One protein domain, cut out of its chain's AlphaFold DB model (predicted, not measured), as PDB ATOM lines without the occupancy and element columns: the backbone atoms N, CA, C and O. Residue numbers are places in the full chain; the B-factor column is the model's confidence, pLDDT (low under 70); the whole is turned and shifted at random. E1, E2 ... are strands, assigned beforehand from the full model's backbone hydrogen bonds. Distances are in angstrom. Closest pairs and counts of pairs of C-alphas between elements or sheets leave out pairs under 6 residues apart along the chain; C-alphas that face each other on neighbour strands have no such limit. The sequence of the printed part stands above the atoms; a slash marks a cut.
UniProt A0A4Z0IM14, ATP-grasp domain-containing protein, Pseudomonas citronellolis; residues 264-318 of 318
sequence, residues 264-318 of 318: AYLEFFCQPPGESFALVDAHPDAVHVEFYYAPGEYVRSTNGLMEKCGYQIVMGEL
ATOM      1  N   ALA A 264     244.419 332.124 284.966       98.25
ATOM      2  CA  ALA A 264     243.241 331.672 285.688       98.25
ATOM      3  C   ALA A 264     243.122 330.152 285.590       98.25
ATOM      4  O   ALA A 264     243.556 329.540 284.611       98.25
ATOM      5  N   TYR A 265     242.452 329.541 286.558       98.38
ATOM      6  CA  TYR A 265     242.149 328.118 286.514       98.38
ATOM      7  C   TYR A 265     240.729 327.822 286.987       98.38
ATOM      8  O   TYR A 265     240.138 328.557 287.780       98.38
ATOM      9  N   LEU A 266     240.185 326.718 286.482       98.19
ATOM     10  CA  LEU A 266     238.943 326.119 286.947       98.19
ATOM     11  C   LEU A 266     239.271 324.815 287.654       98.19
ATOM     12  O   LEU A 266     239.804 323.911 287.014       98.19
ATOM     13  N   GLU A 267     238.917 324.685 288.930       97.19
ATOM     14  CA  GLU A 267     239.089 323.450 289.707       97.19
ATOM     15  C   GLU A 267     237.735 322.880 290.127       97.19
ATOM     16  O   GLU A 267     236.865 323.606 290.611       97.19
ATOM     17  N   PHE A 268     237.557 321.571 289.943       95.75
ATOM     18  CA  PHE A 268     236.375 320.860 290.413       95.75
ATOM     19  C   PHE A 268     236.516 320.471 291.885       95.75
ATOM     20  O   PHE A 268     237.538 319.925 292.303       95.75
ATOM     21  N   PHE A 269     235.438 320.653 292.646       94.38
ATOM     22  CA  PHE A 269     235.256 319.956 293.913       94.38
ATOM     23  C   PHE A 269     234.791 318.540 293.589       94.38
ATOM     24  O   PHE A 269     233.724 318.370 292.992       94.38
ATOM     25  N   CYS A 270     235.582 317.530 293.948       92.06
ATOM     26  CA  CYS A 270     235.261 316.136 293.660       92.06
ATOM     27  C   CYS A 270     235.209 315.300 294.938       92.06
ATOM     28  O   CYS A 270     236.054 315.458 295.817       92.06
ATOM     29  N   GLN A 271     234.254 314.375 294.999       91.94
ATOM     30  CA  GLN A 271     234.071 313.455 296.122       91.94
ATOM     31  C   GLN A 271     233.662 312.063 295.596       91.94
ATOM     32  O   GLN A 271     233.066 311.982 294.512       91.94
ATOM     33  N   PRO A 272     233.987 310.959 296.297       90.81
ATOM     34  CA  PRO A 272     233.496 309.635 295.927       90.81
ATOM     35  C   PRO A 272     231.957 309.555 295.920       90.81
ATOM     36  O   PRO A 272     231.289 310.228 296.711       90.81
ATOM     37  N   PRO A 273     231.361 308.728 295.043       92.06
ATOM     38  CA  PRO A 273     229.915 308.542 295.006       92.06
ATOM     39  C   PRO A 273     229.388 307.840 296.264       92.06
ATOM     40  O   PRO A 273     230.068 307.019 296.871       92.06
ATOM     41  N   GLY A 274     228.127 308.102 296.612       92.62
ATOM     42  CA  GLY A 274     227.437 307.463 297.738       92.62
ATOM     43  C   GLY A 274     227.783 308.043 299.111       92.62
ATOM     44  O   GLY A 274     227.167 307.662 300.105       92.62
ATOM     45  N   GLU A 275     228.716 308.990 299.175       91.81
ATOM     46  CA  GLU A 275     229.009 309.743 300.387       91.81
ATOM     47  C   GLU A 275     228.062 310.936 300.553       91.81
ATOM     48  O   GLU A 275     227.500 311.457 299.586       91.81
ATOM     49  N   SER A 276     227.889 311.377 301.801       93.12
ATOM     50  CA  SER A 276     227.224 312.644 302.103       93.12
ATOM     51  C   SER A 276     228.133 313.792 301.676       93.12
ATOM     52  O   SER A 276     229.281 313.871 302.119       93.12
ATOM     53  N   PHE A 277     227.610 314.700 300.860       93.81
ATOM     54  CA  PHE A 277     228.335 315.870 300.400       93.81
ATOM     55  C   PHE A 277     228.681 316.776 301.583       93.81
ATOM     56  O   PHE A 277     227.801 317.209 302.340       93.81
ATOM     57  N   ALA A 278     229.977 317.046 301.729       87.25
ATOM     58  CA  ALA A 278     230.512 317.995 302.689       87.25
ATOM     59  C   ALA A 278     230.933 319.266 301.949       87.25
ATOM     60  O   ALA A 278     231.693 319.213 300.982       87.25
ATOM     61  N   LEU A 279     230.441 320.415 302.414       87.88
ATOM     62  CA  LEU A 279     230.846 321.698 301.858       87.88
ATOM     63  C   LEU A 279     232.336 321.930 302.132       87.88
ATOM     64  O   LEU A 279     232.794 321.745 303.259       87.88
ATOM     65  N   VAL A 280     233.064 322.351 301.103       88.44
ATOM     66  CA  VAL A 280     234.479 322.720 301.187       88.44
ATOM     67  C   VAL A 280     234.590 324.224 300.980       88.44
ATOM     68  O   VAL A 280     233.889 324.780 300.132       88.44
ATOM     69  N   ASP A 281     235.464 324.878 301.743       91.06
ATOM     70  CA  ASP A 281     235.737 326.300 301.555       91.06
ATOM     71  C   ASP A 281     236.358 326.546 300.175       91.06
ATOM     72  O   ASP A 281     237.301 325.867 299.756       91.06
ATOM     73  N   ALA A 282     235.811 327.523 299.455       93.31
ATOM     74  CA  ALA A 282     236.359 327.952 298.179       93.31
ATOM     75  C   ALA A 282     237.648 328.765 298.369       93.31
ATOM     76  O   ALA A 282     237.900 329.336 299.432       93.31
ATOM     77  N   HIS A 283     238.450 328.850 297.310       94.81
ATOM     78  CA  HIS A 283     239.633 329.698 297.279       94.81
ATOM     79  C   HIS A 283     239.236 331.169 297.522       94.81
ATOM     80  O   HIS A 283     238.247 331.625 296.941       94.81
ATOM     81  N   PRO A 284     239.985 331.944 298.331       92.62
ATOM     82  CA  PRO A 284     239.633 333.333 298.650       92.62
ATOM     83  C   PRO A 284     239.533 334.233 297.409       92.62
ATOM     84  O   PRO A 284     238.689 335.123 297.363       92.62
ATOM     85  N   ASP A 285     240.349 333.957 296.389       93.50
ATOM     86  CA  ASP A 285     240.357 334.689 295.114       93.50
ATOM     87  C   ASP A 285     239.431 334.081 294.041       93.50
ATOM     88  O   ASP A 285     239.542 334.399 292.853       93.50
ATOM     89  N   ALA A 286     238.528 333.172 294.424       96.62
ATOM     90  CA  ALA A 286     237.556 332.621 293.491       96.62
ATOM     91  C   ALA A 286     236.585 333.716 293.020       96.62
ATOM     92  O   ALA A 286     235.841 334.309 293.800       96.62
ATOM     93  N   VAL A 287     236.553 333.953 291.709       97.38
ATOM     94  CA  VAL A 287     235.595 334.867 291.065       97.38
ATOM     95  C   VAL A 287     234.275 334.175 290.729       97.38
ATOM     96  O   VAL A 287     233.289 334.830 290.391       97.38
ATOM     97  N   HIS A 288     234.250 332.847 290.811       97.56
ATOM     98  CA  HIS A 288     233.057 332.038 290.643       97.56
ATOM     99  C   HIS A 288     233.151 330.778 291.498       97.56
ATOM    100  O   HIS A 288     234.205 330.145 291.533       97.56
ATOM    101  N   VAL A 289     232.046 330.400 292.136       97.25
ATOM    102  CA  VAL A 289     231.906 329.161 292.906       97.25
ATOM    103  C   VAL A 289     230.488 328.647 292.701       97.25
ATOM    104  O   VAL A 289     229.525 329.395 292.874       97.25
ATOM    105  N   GLU A 290     230.356 327.375 292.347       96.31
ATOM    106  CA  GLU A 290     229.063 326.721 292.170       96.31
ATOM    107  C   GLU A 290     229.136 325.294 292.717       96.31
ATOM    108  O   GLU A 290     230.020 324.523 292.344       96.31
ATOM    109  N   PHE A 291     228.193 324.938 293.591       95.75
ATOM    110  CA  PHE A 291     228.022 323.581 294.106       95.75
ATOM    111  C   PHE A 291     226.757 322.957 293.515       95.75
ATOM    112  O   PHE A 291     225.730 323.618 293.389       95.75
ATOM    113  N   TYR A 292     226.833 321.676 293.165       94.38
ATOM    114  CA  TYR A 292     225.725 320.911 292.580       94.38
ATOM    115  C   TYR A 292     224.850 320.226 293.630       94.38
ATOM    116  O   TYR A 292     223.778 319.726 293.294       94.38
ATOM    117  N   TYR A 293     225.324 320.183 294.875       93.69
ATOM    118  CA  TYR A 293     224.691 319.502 295.996       93.69
ATOM    119  C   TYR A 293     224.559 320.453 297.182       93.69
ATOM    120  O   TYR A 293     225.439 321.279 297.438       93.69
ATOM    121  N   ALA A 294     223.474 320.308 297.937       92.94
ATOM    122  CA  ALA A 294     223.358 320.911 299.256       92.94
ATOM    123  C   ALA A 294     224.119 320.068 300.301       92.94
ATOM    124  O   ALA A 294     224.201 318.844 300.161       92.94
ATOM    125  N   PRO A 295     224.669 320.679 301.371       92.69
ATOM    126  CA  PRO A 295     225.324 319.928 302.442       92.69
ATOM    127  C   PRO A 295     224.400 318.840 303.008       92.69
ATOM    128  O   PRO A 295     223.257 319.121 303.365       92.69
ATOM    129  N   GLY A 296     224.898 317.605 303.095       91.12
ATOM    130  CA  GLY A 296     224.113 316.450 303.547       91.12
ATOM    131  C   GLY A 296     223.427 315.644 302.435       91.12
ATOM    132  O   GLY A 296     222.937 314.549 302.705       91.12
ATOM    133  N   GLU A 297     223.385 316.136 301.193       94.62
ATOM    134  CA  GLU A 297     222.890 315.343 300.063       94.62
ATOM    135  C   GLU A 297     223.882 314.250 299.665       94.62
ATOM    136  O   GLU A 297     225.093 314.416 299.774       94.62
ATOM    137  N   TYR A 298     223.377 313.127 299.156       93.81
ATOM    138  CA  TYR A 298     224.233 312.046 298.682       93.81
ATOM    139  C   TYR A 298     224.766 312.319 297.277       93.81
ATOM    140  O   TYR A 298     223.999 312.569 296.341       93.81
ATOM    141  N   VAL A 299     226.082 312.185 297.125       93.56
ATOM    142  CA  VAL A 299     226.777 312.319 295.843       93.56
ATOM    143  C   VAL A 299     226.355 311.178 294.916       93.56
ATOM    144  O   VAL A 299     226.540 309.997 295.221       93.56
ATOM    145  N   ARG A 300     225.761 311.513 293.767       92.06
ATOM    146  CA  ARG A 300     225.261 310.520 292.803       92.06
ATOM    147  C   ARG A 300     226.407 309.903 292.013       92.06
ATOM    148  O   ARG A 300     227.312 310.606 291.584       92.06
ATOM    149  N   SER A 301     226.313 308.601 291.751       87.31
ATOM    150  CA  SER A 301     227.270 307.891 290.900       87.31
ATOM    151  C   SER A 301     226.989 308.133 289.414       87.31
ATOM    152  O   SER A 301     225.899 307.836 288.925       87.31
ATOM    153  N   THR A 302     227.993 308.646 288.705       81.81
ATOM    154  CA  THR A 302     228.025 308.836 287.251       81.81
ATOM    155  C   THR A 302     229.158 308.024 286.627       81.81
ATOM    156  O   THR A 302     228.903 307.218 285.729       81.81
ATOM    157  N   ASN A 303     230.397 308.226 287.090       76.06
ATOM    158  CA  ASN A 303     231.576 307.471 286.648       76.06
ATOM    159  C   ASN A 303     231.988 306.380 287.650       76.06
ATOM    160  O   ASN A 303     232.697 305.453 287.271       76.06
ATOM    161  N   GLY A 304     231.507 306.456 288.898       82.75
ATOM    162  CA  GLY A 304     231.739 305.431 289.919       82.75
ATOM    163  C   GLY A 304     233.069 305.556 290.669       82.75
ATOM    164  O   GLY A 304     233.361 304.710 291.505       82.75
ATOM    165  N   LEU A 305     233.858 306.594 290.383       84.75
ATOM    166  CA  LEU A 305     235.202 306.806 290.920       84.75
ATOM    167  C   LEU A 305     235.284 308.130 291.689       84.75
ATOM    168  O   LEU A 305     235.403 308.124 292.910       84.75
ATOM    169  N   MET A 306     235.189 309.259 290.982       88.19
ATOM    170  CA  MET A 306     235.244 310.611 291.551       88.19
ATOM    171  C   MET A 306     234.233 311.507 290.851       88.19
ATOM    172  O   MET A 306     234.349 311.785 289.655       88.19
ATOM    173  N   GLU A 307     233.249 311.985 291.604       90.31
ATOM    174  CA  GLU A 307     232.116 312.730 291.072       90.31
ATOM    175  C   GLU A 307     232.296 314.222 291.311       90.31
ATOM    176  O   GLU A 307     232.684 314.661 292.396       90.31
ATOM    177  N   LYS A 308     231.982 315.019 290.289       92.38
ATOM    178  CA  LYS A 308     231.999 316.475 290.403       92.38
ATOM    179  C   LYS A 308     230.837 316.899 291.297       92.38
ATOM    180  O   LYS A 308     229.682 316.633 290.977       92.38
ATOM    181  N   CYS A 309     231.154 317.576 292.389       94.06
ATOM    182  CA  CYS A 309     230.196 318.120 293.349       94.06
ATOM    183  C   CYS A 309     230.042 319.639 293.222       94.06
ATOM    184  O   CYS A 309     229.138 320.227 293.806       94.06
ATOM    185  N   GLY A 310     230.915 320.270 292.444       95.31
ATOM    186  CA  GLY A 310     230.915 321.694 292.163       95.31
ATOM    187  C   GLY A 310     232.202 322.085 291.453       95.31
ATOM    188  O   GLY A 310     233.017 321.227 291.104       95.31
ATOM    189  N   TYR A 311     232.404 323.379 291.263       97.44
ATOM    190  CA  TYR A 311     233.651 323.928 290.752       97.44
ATOM    191  C   TYR A 311     233.835 325.375 291.194       97.44
ATOM    192  O   TYR A 311     232.899 326.046 291.632       97.44
ATOM    193  N   GLN A 312     235.061 325.852 291.038       97.88
ATOM    194  CA  GLN A 312     235.427 327.245 291.223       97.88
ATOM    195  C   GLN A 312     236.282 327.737 290.060       97.88
ATOM    196  O   GLN A 312     236.987 326.947 289.433       97.88
ATOM    197  N   ILE A 313     236.228 329.040 289.791       98.50
ATOM    198  CA  ILE A 313     237.139 329.735 288.875       98.50
ATOM    199  C   ILE A 313     237.930 330.741 289.696       98.50
ATOM    200  O   ILE A 313     237.339 331.593 290.360       98.50
ATOM    201  N   VAL A 314     239.253 330.655 289.625       98.25
ATOM    202  CA  VAL A 314     240.185 331.501 290.372       98.25
ATOM    203  C   VAL A 314     241.030 332.290 289.383       98.25
ATOM    204  O   VAL A 314     241.516 331.735 288.396       98.25
ATOM    205  N   MET A 315     241.181 333.590 289.632       97.50
ATOM    206  CA  MET A 315     242.078 334.447 288.856       97.50
ATOM    207  C   MET A 315     243.473 334.410 289.481       97.50
ATOM    208  O   MET A 315     243.606 334.616 290.682       97.50
ATOM    209  N   GLY A 316     244.502 334.200 288.663       94.12
ATOM    210  CA  GLY A 316     245.885 334.055 289.108       94.12
ATOM    211  C   GLY A 316     246.532 332.762 288.623       94.12
ATOM    212  O   GLY A 316     245.914 331.944 287.939       94.12
ATOM    213  N   GLU A 317     247.810 332.619 288.959       90.12
ATOM    214  CA  GLU A 317     248.558 331.374 288.778       90.12
ATOM    215  C   GLU A 317     248.196 330.366 289.882       90.12
ATOM    216  O   GLU A 317     247.561 330.716 290.881       90.12
ATOM    217  N   LEU A 318     248.561 329.105 289.655       83.75
ATOM    218  CA  LEU A 318     248.360 327.993 290.586       83.75
ATOM    219  C   LEU A 318     249.380 327.947 291.721       83.75
ATOM    220  O   LEU A 318     250.553 328.304 291.473       83.75
TER     221      LEU A 318
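What this domain is: This is residues 264 to 318 of the 318 residues of the protein "ATP-grasp domain-containing protein" of Pseudomonas citronellolis (UniProt A0A4Z0IM14). A narrow, elongated sheet of three strands has E3 in the middle; residues 272 to 285 run back over one face, and residues 292 to 306 loop round one end. The printed part has 55 residues and no named helix; E1, E2 and E3 follow in that order, and the antiparallel sheet runs E1, E3, E2. It is all strand, with 23 residues in named elements, under half. It is only just compact, close to loose, with a radius of gyration of the C-alphas of 11.8 A and spans of 33 by 21 by 12 A.

How they stand to each other: Start at E1, residues 264 to 271, antiparallel to E3, residues 307 to 315, at 158 degrees; find N 265 and O 314 at 3.0 A. E2, residues 286 to 291, forms a hairpin with E3 at 168 degrees; N 287 and O 313 are 2.8 A apart. E1 and E2 are only just apart, closest 8.1 A.

Where its parts are: Find C-alpha 264 at (243.241, 331.672, 285.688); E1 runs 22.9 A. E2 spans 13.2 A. E3 spans 24.0 A and bends by 55 degrees at residue 310; find its last C-alpha, C-alpha 315, at (242.078, 334.447, 288.856).

The domain as a whole: The C-alphas of Gly 274 and Gly 316 are the two farthest apart, 33.5 A. Both links are long, the printed part has no cut, and no printed residue is under 70 in pLDDT.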